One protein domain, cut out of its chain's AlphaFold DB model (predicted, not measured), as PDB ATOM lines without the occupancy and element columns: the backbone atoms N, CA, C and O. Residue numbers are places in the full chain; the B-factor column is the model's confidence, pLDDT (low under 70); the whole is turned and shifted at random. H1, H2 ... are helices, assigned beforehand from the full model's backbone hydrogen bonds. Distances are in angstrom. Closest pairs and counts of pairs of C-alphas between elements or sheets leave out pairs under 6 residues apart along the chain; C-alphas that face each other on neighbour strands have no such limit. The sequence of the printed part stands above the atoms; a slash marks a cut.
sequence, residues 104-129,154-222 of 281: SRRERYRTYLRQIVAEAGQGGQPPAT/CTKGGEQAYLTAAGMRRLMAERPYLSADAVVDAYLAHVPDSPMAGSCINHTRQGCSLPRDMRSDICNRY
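AT A GLANCE: This is residues 104 to 129 and 154 to 222 of the 281 residues of an uncharacterized protein of Duganella callida (UniProt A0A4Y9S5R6). Two helices, long H1 and shorter H4, lie side by side, running opposite ways, and H3 packs steeply on residues 116 to 121 of H1. Short H2 and H5 and the long loop of residues 190 to 216 make the other side. The printed part has 95 residues with five named helices, H1 to H5 along the chain, and no named strand: all helix. It is compact, radius of gyration of the C-alphas 12.7 A, spanning 37 by 28 by 19 A.

HOW THE PARTS SIT: H1, residues 104 to 122, touches H3, residues 165 to 174, at Ile 116 and Ala 165, the closest C-alphas, 4.4 A apart; the tilt is steep, 69 degrees, only just short of about perpendicular. H1 touches H4, residues 180 to 189, at a shallow tilt of 34 degrees, only just short of steep; the closest C-alphas, Leu 113 and Val 184, are 5.9 A apart. H2, residues 154 to 157, and H5, residues 217 to 221, touch no helix. Every O i to N i+4 pair is within hydrogen-bond range in H1, H3, H4 and H5; H2 is too short for one.

IN THESE COORDINATES: H1 begins at C-alpha 104 (146.078, 15.872, -40.508) and measures 27.5 A; H3 measures 14.2 A, H4 14.6 A. H5 ends at C-alpha 221 (121.663, 31.883, -33.879).

THE WHOLE: Residues 130 to 153 are not printed; C-alphas 129 and 154 are 22.7 A apart. Residues 125 to 129 have pLDDT under 70. The link H4 to H5 is long.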
ATOM      1  N   SER A 104     146.231  16.062 -41.956       96.50
ATOM      2  CA  SER A 104     146.078  15.872 -40.508       96.50
ATOM      3  C   SER A 104     144.886  16.650 -39.931       96.50
ATOM      4  O   SER A 104     144.135  16.121 -39.115       96.50
ATOM      5  N   ARG A 105     144.667  17.894 -40.378       96.00
ATOM      6  CA  ARG A 105     143.523  18.709 -39.945       96.00
ATOM      7  C   ARG A 105     142.198  18.154 -40.465       96.00
ATOM      8  O   ARG A 105     141.218  18.123 -39.722       96.00
ATOM      9  N   ARG A 106     142.168  17.709 -41.724       96.56
ATOM     10  CA  ARG A 106     140.987  17.072 -42.322       96.56
ATOM     11  C   ARG A 106     140.639  15.767 -41.605       96.56
ATOM     12  O   ARG A 106     139.463  15.525 -41.347       96.56
ATOM     13  N   GLU A 107     141.643  14.978 -41.230       97.38
ATOM     14  CA  GLU A 107     141.428  13.724 -40.509       97.38
ATOM     15  C   GLU A 107     140.912  13.959 -39.089       97.38
ATOM     16  O   GLU A 107     139.933  13.330 -38.702       97.38
ATOM     17  N   ARG A 108     141.450  14.939 -38.347       97.56
ATOM     18  CA  ARG A 108     140.884  15.319 -37.037       97.56
ATOM     19  C   ARG A 108     139.412  15.711 -37.131       97.56
ATOM     20  O   ARG A 108     138.617  15.306 -36.285       97.56
ATOM     21  N   TYR A 109     139.032  16.447 -38.177       97.88
ATOM     22  CA  TYR A 109     137.629  16.780 -38.413       97.88
ATOM     23  C   TYR A 109     136.785  15.540 -38.734       97.88
ATOM     24  O   TYR A 109     135.715  15.375 -38.154       97.88
ATOM     25  N   ARG A 110     137.276  14.624 -39.582       98.19
ATOM     26  CA  ARG A 110     136.611  13.337 -39.860       98.19
ATOM     27  C   ARG A 110     136.407  12.519 -38.583       98.19
ATOM     28  O   ARG A 110     135.303  12.031 -38.355       98.19
ATOM     29  N   THR A 111     137.448  12.369 -37.760       98.19
ATOM     30  CA  THR A 111     137.373  11.647 -36.480       98.19
ATOM     31  C   THR A 111     136.309  12.263 -35.576       98.19
ATOM     32  O   THR A 111     135.457  11.549 -35.054       98.19
ATOM     33  N   TYR A 112     136.309  13.592 -35.457       98.25
ATOM     34  CA  TYR A 112     135.321  14.310 -34.664       98.25
ATOM     35  C   TYR A 112     133.887  14.112 -35.179       98.25
ATOM     36  O   TYR A 112     132.995  13.807 -34.391       98.25
ATOM     37  N   LEU A 113     133.663  14.224 -36.493       98.31
ATOM     38  CA  LEU A 113     132.353  13.992 -37.109       98.31
ATOM     39  C   LEU A 113     131.838  12.578 -36.821       98.31
ATOM     40  O   LEU A 113     130.693  12.427 -36.403       98.31
ATOM     41  N   ARG A 114     132.684  11.553 -36.983       98.25
ATOM     42  CA  ARG A 114     132.324  10.161 -36.660       98.25
ATOM     43  C   ARG A 114     131.900  10.007 -35.204       98.25
ATOM     44  O   ARG A 114     130.899   9.349 -34.940       98.25
ATOM     45  N   GLN A 115     132.620  10.643 -34.279       97.94
ATOM     46  CA  GLN A 115     132.281  10.617 -32.857       97.94
ATOM     47  C   GLN A 115     130.881  11.192 -32.601       97.94
ATOM     48  O   GLN A 115     130.042  10.515 -32.011       97.94
ATOM     49  N   ILE A 116     130.600  12.413 -33.072       97.31
ATOM     50  CA  ILE A 116     129.312  13.068 -32.789       97.31
ATOM     51  C   ILE A 116     128.138  12.448 -33.559       97.31
ATOM     52  O   ILE A 116     127.005  12.518 -33.089       97.31
ATOM     53  N   VAL A 117     128.384  11.816 -34.712       97.25
ATOM     54  CA  VAL A 117     127.370  11.037 -35.444       97.25
ATOM     55  C   VAL A 117     127.061   9.721 -34.723       97.25
ATOM     56  O   VAL A 117     125.893   9.365 -34.587       97.25
ATOM     57  N   ALA A 118     128.073   9.022 -34.198       96.62
ATOM     58  CA  ALA A 118     127.857   7.814 -33.401       96.62
ATOM     59  C   ALA A 118     127.064   8.118 -32.117       96.62
ATOM     60  O   ALA A 118     126.088   7.435 -31.813       96.62
ATOM     61  N   GLU A 119     127.421   9.192 -31.408       95.81
ATOM     62  CA  GLU A 119     126.686   9.672 -30.228       95.81
ATOM     63  C   GLU A 119     125.239  10.081 -30.575       95.81
ATOM     64  O   GLU A 119     124.291   9.807 -29.829       95.81
ATOM     65  N   ALA A 120     125.033  10.697 -31.744       94.38
ATOM     66  CA  ALA A 120     123.699  11.020 -32.242       94.38
ATOM     67  C   ALA A 120     122.841   9.765 -32.456       94.38
ATOM     68  O   ALA A 120     121.683   9.754 -32.042       94.38
ATOM     69  N   GLY A 121     123.413   8.698 -33.019       91.06
ATOM     70  CA  GLY A 121     122.712   7.428 -33.238       91.06
ATOM     71  C   GLY A 121     122.312   6.689 -31.955       91.06
ATOM     72  O   GLY A 121     121.367   5.909 -31.980       91.06
ATOM     73  N   GLN A 122     122.997   6.940 -30.834       88.44
ATOM     74  CA  GLN A 122     122.754   6.238 -29.563       88.44
ATOM     75  C   GLN A 122     121.669   6.865 -28.680       88.44
ATOM     76  O   GLN A 122     121.124   6.194 -27.808       88.44
ATOM     77  N   GLY A 123     121.380   8.157 -28.836       75.62
ATOM     78  CA  GLY A 123     120.371   8.801 -27.981       75.62
ATOM     79  C   GLY A 123     118.937   8.617 -28.493       75.62
ATOM     80  O   GLY A 123     118.719   8.173 -29.618       75.62
ATOM     81  N   GLY A 124     117.964   9.055 -27.692       71.06
ATOM     82  CA  GLY A 124     116.544   9.054 -28.053       71.06
ATOM     83  C   GLY A 124     116.122  10.173 -29.018       71.06
ATOM     84  O   GLY A 124     116.904  10.642 -29.850       71.06
ATOM     85  N   GLN A 125     114.861  10.598 -28.892       65.69
ATOM     86  CA  GLN A 125     114.191  11.591 -29.743       65.69
ATOM     87  C   GLN A 125     115.070  12.839 -30.008       65.69
ATOM     88  O   GLN A 125     115.700  13.347 -29.073       65.69
ATOM     89  N   PRO A 126     115.119  13.375 -31.246       65.19
ATOM     90  CA  PRO A 126     115.750  14.666 -31.514       65.19
ATOM     91  C   PRO A 126     115.206  15.757 -30.583       65.19
ATOM     92  O   PRO A 126     114.004  15.769 -30.308       65.19
ATOM     93  N   PRO A 127     116.059  16.677 -30.085       63.41
ATOM     94  CA  PRO A 127     115.573  17.799 -29.296       63.41
ATOM     95  C   PRO A 127     114.532  18.569 -30.112       63.41
ATOM     96  O   PRO A 127     114.723  18.792 -31.309       63.41
ATOM     97  N   ALA A 128     113.451  18.993 -29.453       57.50
ATOM     98  CA  ALA A 128     112.386  19.806 -30.036       57.50
ATOM     99  C   ALA A 128     112.875  21.240 -30.312       57.50
ATOM    100  O   ALA A 128     112.370  22.218 -29.771       57.50
ATOM    101  N   THR A 129     113.910  21.393 -31.132       56.25
ATOM    102  CA  THR A 129     114.212  22.665 -31.772       56.25
ATOM    103  C   THR A 129     113.403  22.687 -33.052       56.25
ATOM    104  O   THR A 129     113.688  21.902 -33.957       56.25
ATOM    105  N   CYS A 154     134.100  33.559 -35.786       87.50
ATOM    106  CA  CYS A 154     134.279  32.179 -36.242       87.50
ATOM    107  C   CYS A 154     135.605  31.550 -35.779       87.50
ATOM    108  O   CYS A 154     135.803  30.347 -35.958       87.50
ATOM    109  N   THR A 155     136.536  32.329 -35.219       89.25
ATOM    110  CA  THR A 155     137.899  31.877 -34.875       89.25
ATOM    111  C   THR A 155     137.939  30.779 -33.807       89.25
ATOM    112  O   THR A 155     138.756  29.871 -33.919       89.25
ATOM    113  N   LYS A 156     136.985  30.746 -32.868       90.31
ATOM    114  CA  LYS A 156     136.866  29.669 -31.864       90.31
ATOM    115  C   LYS A 156     136.282  28.347 -32.381       90.31
ATOM    116  O   LYS A 156     136.326  27.358 -31.661       90.31
ATOM    117  N   GLY A 157     135.772  28.291 -33.614       89.31
ATOM    118  CA  GLY A 157     135.158  27.068 -34.150       89.31
ATOM    119  C   GLY A 157     136.162  25.957 -34.478       89.31
ATOM    120  O   GLY A 157     135.782  24.790 -34.529       89.31
ATOM    121  N   GLY A 158     137.434  26.304 -34.699       90.88
ATOM    122  CA  GLY A 158     138.530  25.348 -34.876       90.88
ATOM    123  C   GLY A 158     138.228  24.213 -35.860       90.88
ATOM    124  O   GLY A 158     137.829  24.433 -37.001       90.88
ATOM    125  N   GLU A 159     138.442  22.980 -35.423       89.62
ATOM    126  CA  GLU A 159     138.199  21.766 -36.217       89.62
ATOM    127  C   GLU A 159     136.855  21.119 -35.898       89.62
ATOM    128  O   GLU A 159     136.551  20.069 -36.435       89.62
ATOM    129  N   GLN A 160     136.050  21.731 -35.033       92.56
ATOM    130  CA  GLN A 160     134.779  21.170 -34.573       92.56
ATOM    131  C   GLN A 160     133.577  21.919 -35.154       92.56
ATOM    132  O   GLN A 160     132.461  21.413 -35.151       92.56
ATOM    133  N   ALA A 161     133.788  23.141 -35.657       92.00
ATOM    134  CA  ALA A 161     132.765  24.002 -36.247       92.00
ATOM    135  C   ALA A 161     131.536  24.240 -35.340       92.00
ATOM    136  O   ALA A 161     130.445  24.563 -35.819       92.00
ATOM    137  N   TYR A 162     131.724  24.099 -34.020       93.94
ATOM    138  CA  TYR A 162     130.668  24.087 -33.002       93.94
ATOM    139  C   TYR A 162     129.564  23.043 -33.250       93.94
ATOM    140  O   TYR A 162     128.449  23.199 -32.751       93.94
ATOM    141  N   LEU A 163     129.828  22.031 -34.078       95.69
ATOM    142  CA  LEU A 163     128.887  20.948 -34.332       95.69
ATOM    143  C   LEU A 163     128.708  20.131 -33.048       95.69
ATOM    144  O   LEU A 163     129.540  20.168 -32.154       95.69
ATOM    145  N   THR A 164     127.582  19.445 -32.913       95.00
ATOM    146  CA  THR A 164     127.272  18.656 -31.716       95.00
ATOM    147  C   THR A 164     126.488  17.417 -32.113       95.00
ATOM    148  O   THR A 164     125.827  17.409 -33.156       95.00
ATOM    149  N   ALA A 165     126.494  16.392 -31.260       95.19
ATOM    150  CA  ALA A 165     125.674  15.200 -31.464       95.19
ATOM    151  C   ALA A 165     124.173  15.537 -31.546       95.19
ATOM    152  O   ALA A 165     123.448  14.971 -32.358       95.19
ATOM    153  N   ALA A 166     123.704  16.525 -30.776       91.38
ATOM    154  CA  ALA A 166     122.327  17.017 -30.859       91.38
ATOM    155  C   ALA A 166     121.981  17.587 -32.250       91.38
ATOM    156  O   ALA A 166     120.905  17.305 -32.776       91.38
ATOM    157  N   GLY A 167     122.900  18.343 -32.863       91.31
ATOM    158  CA  GLY A 167     122.731  18.847 -34.229       91.31
ATOM    159  C   GLY A 167     122.719  17.724 -35.270       91.31
ATOM    160  O   GLY A 167     121.862  17.722 -36.153       91.31
ATOM    161  N   MET A 168     123.607  16.736 -35.123       94.31
ATOM    162  CA  MET A 168     123.652  15.569 -36.016       94.31
ATOM    163  C   MET A 168     122.381  14.727 -35.929       94.31
ATOM    164  O   MET A 168     121.831  14.347 -36.955       94.31
ATOM    165  N   ARG A 169     121.858  14.511 -34.719       92.00
ATOM    166  CA  ARG A 169     120.602  13.788 -34.479       92.00
ATOM    167  C   ARG A 169     119.427  14.425 -35.217       92.00
ATOM    168  O   ARG A 169     118.635  13.718 -35.829       92.00
ATOM    169  N   ARG A 170     119.330  15.760 -35.192       89.25
ATOM    170  CA  ARG A 170     118.308  16.496 -35.948       89.25
ATOM    171  C   ARG A 170     118.480  16.304 -37.454       89.25
ATOM    172  O   ARG A 170     117.519  15.938 -38.118       89.25
ATOM    173  N   LEU A 171     119.698  16.481 -37.973       91.56
ATOM    174  CA  LEU A 171     119.979  16.287 -39.399       91.56
ATOM    175  C   LEU A 171     119.636  14.861 -39.862       91.56
ATOM    176  O   LEU A 171     119.042  14.686 -40.921       91.56
ATOM    177  N   MET A 172     119.981  13.848 -39.063       92.31
ATOM    178  CA  MET A 172     119.676  12.441 -39.342       92.31
ATOM    179  C   MET A 172     118.169  12.159 -39.305       92.31
ATOM    180  O   MET A 172     117.679  11.392 -40.127       92.31
ATOM    181  N   ALA A 173     117.418  12.804 -38.406       91.12
ATOM    182  CA  ALA A 173     115.959  12.699 -38.372       91.12
ATOM    183  C   ALA A 173     115.288  13.374 -39.584       91.12
ATOM    184  O   ALA A 173     114.311  12.853 -40.113       91.12
ATOM    185  N   GLU A 174     115.822  14.509 -40.049       90.88
ATOM    186  CA  GLU A 174     115.351  15.209 -41.254       90.88
ATOM    187  C   GLU A 174     115.747  14.485 -42.554       90.88
ATOM    188  O   GLU A 174     115.103  14.655 -43.591       90.88
ATOM    189  N   ARG A 175     116.812  13.675 -42.512       92.38
ATOM    190  CA  ARG A 175     117.363  12.945 -43.662       92.38
ATOM    191  C   ARG A 175     117.597  11.465 -43.320       92.38
ATOM    192  O   ARG A 175     118.740  11.007 -43.363       92.38
ATOM    193  N   PRO A 176     116.531  10.691 -43.038       91.50
ATOM    194  CA  PRO A 176     116.646   9.307 -42.562       91.50
ATOM    195  C   PRO A 176     117.232   8.342 -43.603       91.50
ATOM    196  O   PRO A 176     117.621   7.229 -43.267       91.50
ATOM    197  N   TYR A 177     117.307   8.761 -44.868       92.88
ATOM    198  CA  TYR A 177     117.914   7.998 -45.958       92.88
ATOM    199  C   TYR A 177     119.452   8.046 -45.957       92.88
ATOM    200  O   TYR A 177     120.078   7.307 -46.713       92.88
ATOM    201  N   LEU A 178     120.079   8.916 -45.155       93.88
ATOM    202  CA  LEU A 178     121.536   8.986 -45.042       93.88
ATOM    203  C   LEU A 178     122.039   8.016 -43.969       93.88
ATOM    204  O   LEU A 178     121.603   8.057 -42.820       93.88
ATOM    205  N   SER A 179     123.021   7.187 -44.326       95.50
ATOM    206  CA  SER A 179     123.786   6.419 -43.341       95.50
ATOM    207  C   SER A 179     124.698   7.335 -42.515       95.50
ATOM    208  O   SER A 179     125.008   8.459 -42.919       95.50
ATOM    209  N   ALA A 180     125.182   6.844 -41.372       95.19
ATOM    210  CA  ALA A 180     126.149   7.567 -40.544       95.19
ATOM    211  C   ALA A 180     127.394   8.007 -41.343       95.19
ATOM    212  O   ALA A 180     127.808   9.163 -41.258       95.19
ATOM    213  N   ASP A 181     127.949   7.118 -42.171       97.12
ATOM    214  CA  ASP A 181     129.092   7.443 -43.030       97.12
ATOM    215  C   ASP A 181     128.730   8.474 -44.106       97.12
ATOM    216  O   ASP A 181     129.490   9.418 -44.328       97.12
ATOM    217  N   ALA A 182     127.537   8.376 -44.705       97.69
ATOM    218  CA  ALA A 182     127.068   9.356 -45.685       97.69
ATOM    219  C   ALA A 182     126.900  10.758 -45.073       97.69
ATOM    220  O   ALA A 182     127.185  11.758 -45.735       97.69
ATOM    221  N   VAL A 183     126.491  10.855 -43.802       97.12
ATOM    222  CA  VAL A 183     126.465  12.133 -43.068       97.12
ATOM    223  C   VAL A 183     127.880  12.693 -42.917       97.12
ATOM    224  O   VAL A 183     128.109  13.861 -43.231       97.12
ATOM    225  N   VAL A 184     128.842  11.876 -42.476       98.25
ATOM    226  CA  VAL A 184     130.245  12.307 -42.329       98.25
ATOM    227  C   VAL A 184     130.809  12.804 -43.663       98.25
ATOM    228  O   VAL A 184     131.398  13.889 -43.714       98.25
ATOM    229  N   ASP A 185     130.601  12.056 -44.744       98.12
ATOM    230  CA  ASP A 185     131.100  12.420 -46.070       98.12
ATOM    231  C   ASP A 185     130.429  13.687 -46.616       98.12
ATOM    232  O   ASP A 185     131.117  14.532 -47.197       98.12
ATOM    233  N   ALA A 186     129.137  13.898 -46.340       97.00
ATOM    234  CA  ALA A 186     128.454  15.146 -46.678       97.00
ATOM    235  C   ALA A 186     129.124  16.363 -46.013       97.00
ATOM    236  O   ALA A 186     129.378  17.367 -46.675       97.00
ATOM    237  N   TYR A 187     129.483  16.285 -44.726       97.81
ATOM    238  CA  TYR A 187     130.212  17.372 -44.052       97.81
ATOM    239  C   TYR A 187     131.625  17.577 -44.614       97.81
ATOM    240  O   TYR A 187     132.075  18.717 -44.771       97.81
ATOM    241  N   LEU A 188     132.329  16.492 -44.940       97.81
ATOM    242  CA  LEU A 188     133.681  16.555 -45.496       97.81
ATOM    243  C   LEU A 188     133.731  17.112 -46.919       97.81
ATOM    244  O   LEU A 188     134.750  17.704 -47.286       97.81
ATOM    245  N   ALA A 189     132.659  16.952 -47.698       97.88
ATOM    246  CA  ALA A 189     132.506  17.566 -49.016       97.88
ATOM    247  C   ALA A 189     132.417  19.102 -48.939       97.88
ATOM    248  O   ALA A 189     132.768  19.795 -49.891       97.88
ATOM    249  N   HIS A 190     132.016  19.648 -47.787       97.56
ATOM    250  CA  HIS A 190     131.971  21.087 -47.530       97.56
ATOM    251  C   HIS A 190     133.248  21.643 -46.885       97.56
ATOM    252  O   HIS A 190     133.268  22.807 -46.474       97.56
ATOM    253  N   VAL A 191     134.324  20.861 -46.761       96.94
ATOM    254  CA  VAL A 191     135.623  21.405 -46.341       96.94
ATOM    255  C   VAL A 191     136.259  22.106 -47.545       96.94
ATOM    256  O   VAL A 191     136.548  21.437 -48.532       96.94
ATOM    257  N   PRO A 192     136.481  23.433 -47.501       95.69
ATOM    258  CA  PRO A 192     137.115  24.142 -48.606       95.69
ATOM    259  C   PRO A 192     138.586  23.732 -48.733       95.69
ATOM    260  O   PRO A 192     139.232  23.426 -47.730       95.69
ATOM    261  N   ASP A 193     139.151  23.841 -49.936       95.50
ATOM    262  CA  ASP A 193     140.580  23.570 -50.153       95.50
ATOM    263  C   ASP A 193     141.460  24.489 -49.308       95.50
ATOM    264  O   ASP A 193     142.477  24.072 -48.761       95.50
ATOM    265  N   SER A 194     141.052  25.755 -49.186       96.25
ATOM    266  CA  SER A 194     141.773  26.791 -48.448       96.25
ATOM    267  C   SER A 194     140.861  27.521 -47.455       96.25
ATOM    268  O   SER A 194     140.369  28.612 -47.761       96.25
ATOM    269  N   PRO A 195     140.611  26.956 -46.258       95.19
ATOM    270  CA  PRO A 195     139.885  27.656 -45.204       95.19
ATOM    271  C   PRO A 195     140.677  28.845 -44.651       95.19
ATOM    272  O   PRO A 195     141.907  28.915 -44.747       95.19
ATOM    273  N   MET A 196     139.971  29.769 -44.001       95.06
ATOM    274  CA  MET A 196     140.578  30.880 -43.268       95.06
ATOM    275  C   MET A 196     141.458  30.338 -42.130       95.06
ATOM    276  O   MET A 196     141.004  29.589 -41.260       95.06
ATOM    277  N   ALA A 197     142.742  30.691 -42.147       92.69
ATOM    278  CA  ALA A 197     143.732  30.187 -41.201       92.69
ATOM    279  C   ALA A 197     143.421  30.661 -39.775       92.69
ATOM    280  O   ALA A 197     143.075  31.819 -39.574       92.69
ATOM    281  N   GLY A 198     143.555  29.779 -38.780       90.38
ATOM    282  CA  GLY A 198     143.227  30.116 -37.388       90.38
ATOM    283  C   GLY A 198     141.726  30.300 -37.124       90.38
ATOM    284  O   GLY A 198     141.348  30.950 -36.157       90.38
ATOM    285  N   SER A 199     140.859  29.763 -37.988       93.62
ATOM    286  CA  SER A 199     139.407  29.781 -37.798       93.62
ATOM    287  C   SER A 199     138.774  28.414 -38.027       93.62
ATOM    288  O   SER A 199     139.477  27.443 -38.303       93.62
ATOM    289  N   CYS A 200     137.448  28.347 -37.889       94.44
ATOM    290  CA  CYS A 200     136.631  27.180 -38.199       94.44
ATOM    291  C   CYS A 200     137.026  26.546 -39.547       94.44
ATOM    292  O   CYS A 200     137.258  27.251 -40.529       94.44
ATOM    293  N   ILE A 201     137.087  25.214 -39.607       95.81
ATOM    294  CA  ILE A 201     137.500  24.465 -40.802       95.81
ATOM    295  C   ILE A 201     136.589  24.704 -42.015       95.81
ATOM    296  O   ILE A 201     137.061  24.628 -43.141       95.81
ATOM    297  N   ASN A 202     135.325  25.078 -41.802       95.56
ATOM    298  CA  ASN A 202     134.370  25.416 -42.866       95.56
ATOM    299  C   ASN A 202     134.322  26.922 -43.189       95.56
ATOM    300  O   ASN A 202     133.443  27.383 -43.913       95.56
ATOM    301  N   HIS A 203     135.210  27.739 -42.622       94.00
ATOM    302  CA  HIS A 203     135.208  29.179 -42.866       94.00
ATOM    303  C   HIS A 203     135.987  29.525 -44.142       94.00
ATOM    304  O   HIS A 203     137.180  29.247 -44.248       94.00
ATOM    305  N   THR A 204     135.322  30.182 -45.091       92.56
ATOM    306  CA  THR A 204     135.896  30.718 -46.336       92.56
ATOM    307  C   THR A 204     135.868  32.247 -46.339       92.56
ATOM    308  O   THR A 204     135.194  32.871 -45.522       92.56
ATOM    309  N   ARG A 205     136.513  32.869 -47.331       87.88
ATOM    310  CA  ARG A 205     136.434  34.323 -47.543       87.88
ATOM    311  C   ARG A 205     135.003  34.832 -47.772       87.88
ATOM    312  O   ARG A 205     134.727  35.980 -47.450       87.88
ATOM    313  N   GLN A 206     134.116  33.994 -48.315       84.19
ATOM    314  CA  GLN A 206     132.717  34.345 -48.592       84.19
ATOM    315  C   GLN A 206     131.762  33.951 -47.453       84.19
ATOM    316  O   GLN A 206     130.548  34.075 -47.586       84.19
ATOM    317  N   GLY A 207     132.295  33.470 -46.325       86.88
ATOM    318  CA  GLY A 207     131.518  32.969 -45.196       86.88
ATOM    319  C   GLY A 207     131.630  31.456 -45.034       86.88
ATOM    320  O   GLY A 207     132.606  30.835 -45.453       86.88
ATOM    321  N   CYS A 208     130.658  30.848 -44.363       91.00
ATOM    322  CA  CYS A 208     130.694  29.418 -44.063       91.00
ATOM    323  C   CYS A 208     130.345  28.575 -45.301       91.00
ATOM    324  O   CYS A 208     129.312  28.815 -45.927       91.00
ATOM    325  N   SER A 209     131.181  27.584 -45.619       94.50
ATOM    326  CA  SER A 209     130.966  26.632 -46.716       94.50
ATOM    327  C   SER A 209     129.896  25.582 -46.418       94.50
ATOM    328  O   SER A 209     129.419  24.935 -47.347       94.50
ATOM    329  N   LEU A 210     129.501  25.415 -45.150       94.56
ATOM    330  CA  LEU A 210     128.353  24.583 -44.802       94.56
ATOM    331  C   LEU A 210     127.049  25.302 -45.175       94.56
ATOM    332  O   LEU A 210     126.901  26.498 -44.861       94.56
ATOM    333  N   PRO A 211     126.079  24.588 -45.769       92.12
ATOM    334  CA  PRO A 211     124.729  25.104 -45.937       92.12
ATOM    335  C   PRO A 211     124.073  25.309 -44.565       92.12
ATOM    336  O   PRO A 211     124.520  24.775 -43.548       92.12
ATOM    337  N   ARG A 212     123.062  26.180 -44.510       88.69
ATOM    338  CA  ARG A 212     122.522  26.700 -43.242       88.69
ATOM    339  C   ARG A 212     121.941  25.605 -42.341       88.69
ATOM    340  O   ARG A 212     122.113  25.669 -41.131       88.69
ATOM    341  N   ASP A 213     121.302  24.612 -42.931       89.06
ATOM    342  CA  ASP A 213     120.748  23.432 -42.263       89.06
ATOM    343  C   ASP A 213     121.823  22.514 -41.654       89.06
ATOM    344  O   ASP A 213     121.603  21.923 -40.601       89.06
ATOM    345  N   MET A 214     123.020  22.462 -42.247       94.12
ATOM    346  CA  MET A 214     124.158  21.700 -41.713       94.12
ATOM    347  C   MET A 214     124.995  22.476 -40.688       94.12
ATOM    348  O   MET A 214     125.848  21.892 -40.013       94.12
ATOM    349  N   ARG A 215     124.801  23.794 -40.563       93.38
ATOM    350  CA  ARG A 215     125.513  24.606 -39.566       93.38
ATOM    351  C   ARG A 215     125.033  24.271 -38.161       93.38
ATOM    352  O   ARG A 215     123.866  23.962 -37.932       93.38
ATOM    353  N   SER A 216     125.936  24.420 -37.196       91.75
ATOM    354  CA  SER A 216     125.562  24.336 -35.792       91.75
ATOM    355  C   SER A 216     124.529  25.396 -35.418       91.75
ATOM    356  O   SER A 216     124.475  26.498 -35.974       91.75
ATOM    357  N   ASP A 217     123.753  25.078 -34.394       88.69
ATOM    358  CA  ASP A 217     122.821  25.999 -33.757       88.69
ATOM    359  C   ASP A 217     123.483  27.311 -33.325       88.69
ATOM    360  O   ASP A 217     122.905  28.385 -33.490       88.69
ATOM    361  N   ILE A 218     124.713  27.227 -32.807       89.25
ATOM    362  CA  ILE A 218     125.516  28.395 -32.442       89.25
ATOM    363  C   ILE A 218     125.758  29.252 -33.683       89.25
ATOM    364  O   ILE A 218     125.432  30.433 -33.675       89.25
ATOM    365  N   CYS A 219     126.245  28.672 -34.781       87.69
ATOM    366  CA  CYS A 219     126.478  29.408 -36.025       87.69
ATOM    367  C   CYS A 219     125.197  30.019 -36.618       87.69
ATOM    368  O   CYS A 219     125.266  31.063 -37.262       87.69
ATOM    369  N   ASN A 220     124.044  29.375 -36.427       86.06
ATOM    370  CA  ASN A 220     122.764  29.838 -36.966       86.06
ATOM    371  C   ASN A 220     122.095  30.938 -36.134       86.06
ATOM    372  O   ASN A 220     121.341  31.733 -36.699       86.06
ATOM    373  N   ARG A 221     122.337  30.968 -34.817       85.88
ATOM    374  CA  ARG A 221     121.663  31.883 -33.879       85.88
ATOM    375  C   ARG A 221     122.563  32.983 -33.328       85.88
ATOM    376  O   ARG A 221     122.054  33.987 -32.845       85.88
ATOM    377  N   TYR A 222     123.881  32.801 -33.362       88.38
ATOM    378  CA  TYR A 222     124.807  33.747 -32.755       88.38
ATOM    379  C   TYR A 222     124.749  35.112 -33.450       88.38
ATOM    380  O   TYR A 222     125.008  35.231 -34.650       88.38
TER     381      TYR A 222